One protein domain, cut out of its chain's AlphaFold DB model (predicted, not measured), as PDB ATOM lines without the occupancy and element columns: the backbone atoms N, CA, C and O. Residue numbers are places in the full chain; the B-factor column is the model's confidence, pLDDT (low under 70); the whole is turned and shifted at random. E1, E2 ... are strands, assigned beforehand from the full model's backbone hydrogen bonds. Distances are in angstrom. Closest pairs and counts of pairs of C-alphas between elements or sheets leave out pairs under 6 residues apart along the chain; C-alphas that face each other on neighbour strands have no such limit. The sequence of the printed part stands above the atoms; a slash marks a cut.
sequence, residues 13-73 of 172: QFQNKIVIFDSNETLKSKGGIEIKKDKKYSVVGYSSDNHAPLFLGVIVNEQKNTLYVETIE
ATOM      1  N   GLN A  13      23.329 -30.378  47.365       51.97
ATOM      2  CA  GLN A  13      22.611 -29.095  47.317       51.97
ATOM      3  C   GLN A  13      21.265 -29.131  46.576       51.97
ATOM      4  O   GLN A  13      20.400 -28.291  46.824       51.97
ATOM      5  N   PHE A  14      21.060 -30.117  45.701       53.16
ATOM      6  CA  PHE A  14      19.831 -30.296  44.930       53.16
ATOM      7  C   PHE A  14      18.888 -31.345  45.526       53.16
ATOM      8  O   PHE A  14      17.737 -31.426  45.100       53.16
ATOM      9  N   GLN A  15      19.329 -32.103  46.537       57.06
ATOM     10  CA  GLN A  15      18.530 -33.169  47.162       57.06
ATOM     11  C   GLN A  15      17.212 -32.668  47.771       57.06
ATOM     12  O   GLN A  15      16.256 -33.433  47.837       57.06
ATOM     13  N   ASN A  16      17.135 -31.382  48.134       60.12
ATOM     14  CA  ASN A  16      15.920 -30.744  48.656       60.12
ATOM     15  C   ASN A  16      15.293 -29.735  47.681       60.12
ATOM     16  O   ASN A  16      14.335 -29.056  48.039       60.12
ATOM     17  N   LYS A  17      15.854 -29.589  46.473       72.75
ATOM     18  CA  LYS A  17      15.389 -28.625  45.466       72.75
ATOM     19  C   LYS A  17      14.821 -29.294  44.225       72.75
ATOM     20  O   LYS A  17      14.028 -28.666  43.547       72.75
ATOM     21  N   ILE A  18      15.192 -30.532  43.907       78.75
ATOM     22  CA  ILE A  18      14.689 -31.246  42.727       78.75
ATOM     23  C   ILE A  18      13.688 -32.311  43.164       78.75
ATOM     24  O   ILE A  18      13.943 -33.064  44.100       78.75
ATOM     25  N   VAL A  19      12.565 -32.399  42.454       82.88
ATOM     26  CA  VAL A  19      11.531 -33.405  42.695       82.88
ATOM     27  C   VAL A  19      11.132 -34.094  41.395       82.88
ATOM     28  O   VAL A  19      10.986 -33.459  40.348       82.88
ATOM     29  N   ILE A  20      10.968 -35.414  41.483       86.12
ATOM     30  CA  ILE A  20      10.374 -36.243  40.437       86.12
ATOM     31  C   ILE A  20       8.963 -36.588  40.887       86.12
ATOM     32  O   ILE A  20       8.774 -37.044  42.017       86.12
ATOM     33  N   PHE A  21       7.982 -36.367  40.021       85.94
ATOM     34  CA  PHE A  21       6.580 -36.559  40.367       85.94
ATOM     35  C   PHE A  21       5.762 -37.078  39.196       85.94
ATOM     36  O   PHE A  21       6.090 -36.833  38.039       85.94
ATOM     37  N   ASP A  22       4.694 -37.808  39.503       86.94
ATOM     38  CA  ASP A  22       3.741 -38.290  38.511       86.94
ATOM     39  C   ASP A  22       2.491 -37.396  38.467       86.94
ATOM     40  O   ASP A  22       2.297 -36.484  39.277       86.94
ATOM     41  N   SER A  23       1.604 -37.679  37.517       82.44
ATOM     42  CA  SER A  23       0.327 -36.974  37.391       82.44
ATOM     43  C   SER A  23      -0.552 -37.094  38.643       82.44
ATOM     44  O   SER A  23      -1.314 -36.176  38.939       82.44
ATOM     45  N   ASN A  24      -0.463 -38.192  39.398       84.06
ATOM     46  CA  ASN A  24      -1.304 -38.415  40.576       84.06
ATOM     47  C   ASN A  24      -0.902 -37.504  41.734       84.06
ATOM     48  O   ASN A  24      -1.774 -37.020  42.454       84.06
ATOM     49  N   GLU A  25       0.393 -37.225  41.893       81.75
ATOM     50  CA  GLU A  25       0.889 -36.264  42.881       81.75
ATOM     51  C   GLU A  25       0.322 -34.856  42.652       81.75
ATOM     52  O   GLU A  25       0.055 -34.136  43.617       81.75
ATOM     53  N   THR A  26       0.046 -34.491  41.395       81.62
ATOM     54  CA  THR A  26      -0.561 -33.192  41.054       81.62
ATOM     55  C   THR A  26      -2.062 -33.098  41.328       81.62
ATOM     56  O   THR A  26      -2.624 -32.006  41.381       81.62
ATOM     57  N   LEU A  27      -2.728 -34.238  41.529       81.69
ATOM     58  CA  LEU A  27      -4.170 -34.312  41.786       81.69
ATOM     59  C   LEU A  27      -4.506 -34.315  43.287       81.69
ATOM     60  O   LEU A  27      -5.681 -34.249  43.658       81.69
ATOM     61  N   LYS A  28      -3.503 -34.401  44.168       81.31
ATOM     62  CA  LYS A  28      -3.703 -34.467  45.622       81.31
ATOM     63  C   LYS A  28      -4.043 -33.095  46.204       81.31
ATOM     64  O   LYS A  28      -3.329 -32.120  46.006       81.31
ATOM     65  N   SER A  29      -5.099 -33.041  47.016       68.69
ATOM     66  CA  SER A  29      -5.576 -31.816  47.676       68.69
ATOM     67  C   SER A  29      -4.785 -31.415  48.932       68.69
ATOM     68  O   SER A  29      -4.896 -30.278  49.389       68.69
ATOM     69  N   LYS A  30      -3.998 -32.334  49.506       73.12
ATOM     70  CA  LYS A  30      -3.058 -32.095  50.616       73.12
ATOM     71  C   LYS A  30      -1.830 -32.979  50.439       73.12
ATOM     72  O   LYS A  30      -1.987 -34.160  50.134       73.12
ATOM     73  N   GLY A  31      -0.636 -32.443  50.692       74.44
ATOM     74  CA  GLY A  31       0.591 -33.238  50.566       74.44
ATOM     75  C   GLY A  31       1.021 -33.498  49.120       74.44
ATOM     76  O   GLY A  31       1.779 -34.435  48.894       74.44
ATOM     77  N   GLY A  32       0.443 -32.769  48.160       83.62
ATOM     78  CA  GLY A  32       0.648 -32.957  46.726       83.62
ATOM     79  C   GLY A  32       1.668 -31.994  46.133       83.62
ATOM     80  O   GLY A  32       2.345 -31.251  46.848       83.62
ATOM     81  N   ILE A  33       1.739 -31.993  44.806       85.88
ATOM     82  CA  ILE A  33       2.630 -31.123  44.038       85.88
ATOM     83  C   ILE A  33       1.803 -30.180  43.175       85.88
ATOM     84  O   ILE A  33       1.022 -30.610  42.332       85.88
ATOM     85  N   GLU A  34       1.983 -28.881  43.369       86.19
ATOM     86  CA  GLU A  34       1.319 -27.860  42.573       86.19
ATOM     87  C   GLU A  34       2.254 -27.382  41.457       86.19
ATOM     88  O   GLU A  34       3.360 -26.892  41.703       86.19
ATOM     89  N   ILE A  35       1.794 -27.546  40.213       86.56
ATOM     90  CA  ILE A  35       2.512 -27.149  38.999       86.56
ATOM     91  C   ILE A  35       1.782 -26.039  38.250       86.56
ATOM     92  O   ILE A  35       0.552 -25.941  38.266       86.56
ATOM     93  N   LYS A  36       2.547 -25.236  37.513       84.12
ATOM     94  CA  LYS A  36       2.012 -24.234  36.590       84.12
ATOM     95  C   LYS A  36       1.533 -24.905  35.304       84.12
ATOM     96  O   LYS A  36       2.336 -25.405  34.525       84.12
ATOM     97  N   LYS A  37       0.214 -24.924  35.079       80.44
ATOM     98  CA  LYS A  37      -0.420 -25.626  33.941       80.44
ATOM     99  C   LYS A  37      -0.012 -25.085  32.566       80.44
ATOM    100  O   LYS A  37      -0.150 -25.785  31.571       80.44
ATOM    101  N   ASP A  38       0.457 -23.846  32.513       82.88
ATOM    102  CA  ASP A  38       0.959 -23.161  31.322       82.88
ATOM    103  C   ASP A  38       2.396 -23.563  30.951       82.88
ATOM    104  O   ASP A  38       2.838 -23.298  29.832       82.88
ATOM    105  N   LYS A  39       3.123 -24.235  31.854       82.00
ATOM    106  CA  LYS A  39       4.499 -24.674  31.617       82.00
ATOM    107  C   LYS A  39       4.559 -26.128  31.149       82.00
ATOM    108  O   LYS A  39       3.826 -26.996  31.619       82.00
ATOM    109  N   LYS A  40       5.482 -26.403  30.224       85.12
ATOM    110  CA  LYS A  40       5.794 -27.764  29.773       85.12
ATOM    111  C   LYS A  40       6.870 -28.358  30.675       85.12
ATOM    112  O   LYS A  40       7.976 -27.837  30.730       85.12
ATOM    113  N   TYR A  41       6.542 -29.447  31.358       85.31
ATOM    114  CA  TYR A  41       7.487 -30.191  32.185       85.31
ATOM    115  C   TYR A  41       8.063 -31.360  31.383       85.31
ATOM    116  O   TYR A  41       7.328 -32.066  30.689       85.31
ATOM    117  N   SER A  42       9.375 -31.565  31.480       84.25
ATOM    118  CA  SER A  42      10.065 -32.649  30.779       84.25
ATOM    119  C   SER A  42       9.717 -34.001  31.394       84.25
ATOM    120  O   SER A  42       9.826 -34.186  32.608       84.25
ATOM    121  N   VAL A  43       9.325 -34.954  30.543       86.25
ATOM    122  CA  VAL A  43       9.108 -36.349  30.940       86.25
ATOM    123  C   VAL A  43      10.464 -37.042  31.001       86.25
ATOM    124  O   VAL A  43      11.154 -37.150  29.990       86.25
ATOM    125  N   VAL A  44      10.849 -37.501  32.188       84.88
ATOM    126  CA  VAL A  44      12.144 -38.161  32.440       84.88
ATOM    127  C   VAL A  44      12.045 -39.682  32.492       84.88
ATOM    128  O   VAL A  44      13.055 -40.373  32.570       84.88
ATOM    129  N   GLY A  45      10.828 -40.214  32.428       87.00
ATOM    130  CA  GLY A  45      10.573 -41.644  32.400       87.00
ATOM    131  C   GLY A  45       9.101 -41.950  32.608       87.00
ATOM    132  O   GLY A  45       8.252 -41.060  32.556       87.00
ATOM    133  N   TYR A  46       8.812 -43.218  32.872       85.38
ATOM    134  CA  TYR A  46       7.476 -43.696  33.200       85.38
ATOM    135  C   TYR A  46       7.545 -44.511  34.485       85.38
ATOM    136  O   TYR A  46       8.498 -45.261  34.700       85.38
ATOM    137  N   SER A  47       6.555 -44.336  35.351       79.88
ATOM    138  CA  SER A  47       6.450 -45.086  36.599       79.88
ATOM    139  C   SER A  47       6.203 -46.565  36.309       79.88
ATOM    140  O   SER A  47       5.367 -46.906  35.474       79.88
ATOM    141  N   SER A  48       6.891 -47.454  37.022       79.69
ATOM    142  CA  SER A  48       6.681 -48.904  36.918       79.69
ATOM    143  C   SER A  48       5.268 -49.327  37.312       79.69
ATOM    144  O   SER A  48       4.741 -50.304  36.785       79.69
ATOM    145  N   ASP A  49       4.654 -48.589  38.235       77.69
ATOM    146  CA  ASP A  49       3.461 -49.049  38.945       77.69
ATOM    147  C   ASP A  49       2.182 -48.752  38.161       77.69
ATOM    148  O   ASP A  49       1.234 -49.532  38.167       77.69
ATOM    149  N   ASN A  50       2.150 -47.617  37.464       77.00
ATOM    150  CA  ASN A  50       0.971 -47.137  36.743       77.00
ATOM    151  C   ASN A  50       1.276 -46.715  35.297       77.00
ATOM    152  O   ASN A  50       0.374 -46.237  34.613       77.00
ATOM    153  N   HIS A  51       2.525 -46.873  34.836       80.94
ATOM    154  CA  HIS A  51       2.996 -46.441  33.515       80.94
ATOM    155  C   HIS A  51       2.723 -44.954  33.217       80.94
ATOM    156  O   HIS A  51       2.755 -44.531  32.061       80.94
ATOM    157  N   ALA A  52       2.469 -44.139  34.248       84.31
ATOM    158  CA  ALA A  52       2.258 -42.710  34.097       84.31
ATOM    159  C   ALA A  52       3.595 -42.004  33.824       84.31
ATOM    160  O   ALA A  52       4.629 -42.428  34.354       84.31
ATOM    161  N   PRO A  53       3.595 -40.924  33.025       86.19
ATOM    162  CA  PRO A  53       4.790 -40.122  32.806       86.19
ATOM    163  C   PRO A  53       5.284 -39.526  34.128       86.19
ATOM    164  O   PRO A  53       4.506 -38.985  34.915       86.19
ATOM    165  N   LEU A  54       6.591 -39.633  34.351       87.62
ATOM    166  CA  LEU A  54       7.300 -38.993  35.450       87.62
ATOM    167  C   LEU A  54       7.877 -37.669  34.966       87.62
ATOM    168  O   LEU A  54       8.617 -37.624  33.981       87.62
ATOM    169  N   PHE A  55       7.558 -36.604  35.684       88.31
ATOM    170  CA  PHE A  55       8.003 -35.248  35.418       88.31
ATOM    171  C   PHE A  55       9.124 -34.856  36.370       88.31
ATOM    172  O   PHE A  55       9.165 -35.296  37.519       88.31
ATOM    173  N   LEU A  56      10.018 -33.998  35.885       85.81
ATOM    174  CA  LEU A  56      11.096 -33.414  36.673       85.81
ATOM    175  C   LEU A  56      10.847 -31.917  36.874       85.81
ATOM    176  O   LEU A  56      10.525 -31.202  35.921       85.81
ATOM    177  N   GLY A  57      11.033 -31.435  38.099       83.44
ATOM    178  CA  GLY A  57      10.910 -30.014  38.409       83.44
ATOM    179  C   GLY A  57      11.714 -29.584  39.630       83.44
ATOM    180  O   GLY A  57      12.280 -30.407  40.351       83.44
ATOM    181  N   VAL A  58      11.770 -28.270  39.836       83.00
ATOM    182  CA  VAL A  58      12.479 -27.621  40.941       83.00
ATOM    183  C   VAL A  58      11.466 -27.067  41.938       83.00
ATOM    184  O   VAL A  58      10.561 -26.325  41.558       83.00
ATOM    185  N   ILE A  59      11.617 -27.423  43.210       81.88
ATOM    186  CA  ILE A  59      10.835 -26.902  44.329       81.88
ATOM    187  C   ILE A  59      11.223 -25.438  44.535       81.88
ATOM    188  O   ILE A  59      12.372 -25.127  44.852       81.88
ATOM    189  N   VAL A  60      10.252 -24.546  44.368       78.12
ATOM    190  CA  VAL A  60      10.421 -23.099  44.569       78.12
ATOM    191  C   VAL A  60       9.795 -22.616  45.874       78.12
ATOM    192  O   VAL A  60      10.185 -21.573  46.390       78.12
ATOM    193  N   ASN A  61       8.820 -23.351  46.416       78.19
ATOM    194  CA  ASN A  61       8.164 -23.016  47.676       78.19
ATOM    195  C   ASN A  61       7.475 -24.247  48.285       78.19
ATOM    196  O   ASN A  61       7.142 -25.199  47.578       78.19
ATOM    197  N   GLU A  62       7.189 -24.192  49.579       81.19
ATOM    198  CA  GLU A  62       6.380 -25.176  50.292       81.19
ATOM    199  C   GLU A  62       5.356 -24.445  51.166       81.19
ATOM    200  O   GLU A  62       5.712 -23.635  52.024       81.19
ATOM    201  N   GLN A  63       4.064 -24.725  50.971       79.31
ATOM    202  CA  GLN A  63       3.015 -24.216  51.858       79.31
ATOM    203  C   GLN A  63       2.025 -25.315  52.204       79.31
ATOM    204  O   GLN A  63       1.506 -26.002  51.331       79.31
ATOM    205  N   LYS A  64       1.703 -25.443  53.498       78.75
ATOM    206  CA  LYS A  64       0.688 -26.387  53.999       78.75
ATOM    207  C   LYS A  64       0.910 -27.829  53.492       78.75
ATOM    208  O   LYS A  64      -0.056 -28.501  53.131       78.75
ATOM    209  N   ASN A  65       2.163 -28.300  53.492       76.56
ATOM    210  CA  ASN A  65       2.599 -29.597  52.948       76.56
ATOM    211  C   ASN A  65       2.442 -29.766  51.421       76.56
ATOM    212  O   ASN A  65       2.624 -30.872  50.924       76.56
ATOM    213  N   THR A  66       2.105 -28.722  50.668       79.88
ATOM    214  CA  THR A  66       2.086 -28.758  49.201       79.88
ATOM    215  C   THR A  66       3.372 -28.138  48.665       79.88
ATOM    216  O   THR A  66       3.740 -27.027  49.058       79.88
ATOM    217  N   LEU A  67       4.047 -28.855  47.767       84.31
ATOM    218  CA  LEU A  67       5.259 -28.379  47.103       84.31
ATOM    219  C   LEU A  67       4.884 -27.618  45.832       84.31
ATOM    220  O   LEU A  67       4.194 -28.156  44.969       84.31
ATOM    221  N   TYR A  68       5.375 -26.391  45.700       84.06
ATOM    222  CA  TYR A  68       5.258 -25.598  44.480       84.06
ATOM    223  C   TYR A  68       6.467 -25.861  43.605       84.06
ATOM    224  O   TYR A  68       7.606 -25.650  44.034       84.06
ATOM    225  N   VAL A  69       6.219 -26.318  42.381       85.31
ATOM    226  CA  VAL A  69       7.272 -26.826  41.504       85.31
ATOM    227  C   VAL A  69       7.271 -26.088  40.171       85.31
ATOM    228  O   VAL A  69       6.256 -26.010  39.479       85.31
ATOM    229  N   GLU A  70       8.433 -25.578  39.776       85.44
ATOM    230  CA  GLU A  70       8.672 -24.958  38.471       85.44
ATOM    231  C   GLU A  70       9.569 -25.820  37.568       85.44
ATOM    232  O   GLU A  70      10.154 -26.816  37.997       85.44
ATOM    233  N   THR A  71       9.656 -25.454  36.286       82.69
ATOM    234  CA  THR A  71      10.555 -26.116  35.338       82.69
ATOM    235  C   THR A  71      11.999 -25.705  35.611       82.69
ATOM    236  O   THR A  71      12.270 -24.564  35.992       82.69
ATOM    237  N   ILE A  72      12.937 -26.623  35.364       75.56
ATOM    238  CA  ILE A  72      14.381 -26.365  35.499       75.56
ATOM    239  C   ILE A  72      14.802 -25.153  34.657       75.56
ATOM    240  O   ILE A  72      15.538 -24.294  35.126       75.56
ATOM    241  N   GLU A  73      14.264 -25.049  33.441       72.56
ATOM    242  CA  GLU A  73      14.534 -23.961  32.494       72.56
ATOM    243  C   GLU A  73      14.136 -22.580  33.028       72.56
ATOM    244  O   GLU A  73      14.732 -21.580  32.651       72.56
TER     245      GLU A  73
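What this domain is: This is residues 13 to 73 of the 172 residues of an uncharacterized protein of Streptococcus vestibularis F0396 (UniProt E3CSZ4). A small, strongly twisted sheet is built along one long bent strand, E4, with E1 on one side of it and E3 and E5 on the other, staggered along its length. The short strand E2 adds to the far side of E5, and the sheet folds round far enough to bring E2 within 7.7 A of E1 without the two pairing, an open curl and not a closed barrel. The printed part has 61 residues with no named helix and five named strands, E1 to E5 in chain order; the sheet is branched and mixed, and the class is all strand, though under half of the residues, 28 of 61, are in named elements. The whole is compact and rounded, with a radius of gyration of the C-alphas of 11.1 A and spans of 29 by 26 by 25 A.

Where its parts are: Begin with E4, residues 53 to 63, the longest strand at 24.9 A: find C-alpha 53 at (4.790, -40.122, 32.806) and go on to Val 60 at (10.421, -23.099, 44.569), where the strand bends by 86 degrees. E1, residues 18 to 22, starts at C-alpha 18 at (14.689, -31.246, 42.727) and runs 13.7 A. E5, residues 66 to 70, runs 13.2 A to C-alpha 70 at (8.672, -24.958, 38.471). E3 is residues 43 to 46, 7.9 A, and E2 is residues 33 to 35, 6.4 A.

How they stand to each other: Look first along E4, which has three neighbours. E1 is antiparallel to it at 125 degrees, beside residues 54 to 58, with N 19 and O 57 2.9 A apart, within hydrogen-bond range. On the other side, E3 lies beside residues 53 to 55, antiparallel at 118 degrees, with N 54 and O 45 at 2.8 A. On that same side E5 lies beside residues 57 to 63, antiparallel at 115 degrees, with N 58 and O 70 at 2.8 A and N 63 and O 66 at 3.0 A. E3, E4 and E5 form a meander, each strand the antiparallel neighbour of the one before, made of two hairpins. E2, an edge strand, lies on one side of E5 and E4 on the other side; look for E2 beside residues 66 to 69 of E5, parallel to it at 35 degrees, with N 34 and O 67 at 2.8 A, within hydrogen-bond range. E3 is apart from E5 and from E2.

The domain as a whole: The two C-alphas farthest apart, those of Gln 13 and Asn 50, are 30.1 A from each other. The printed part has no cut. The link from E4 to E5 is tight, the other three are short, and no link is long. The mean pLDDT of the printed part is 80.2; look for values under 70 at residues 13 to 16 and at residue 29.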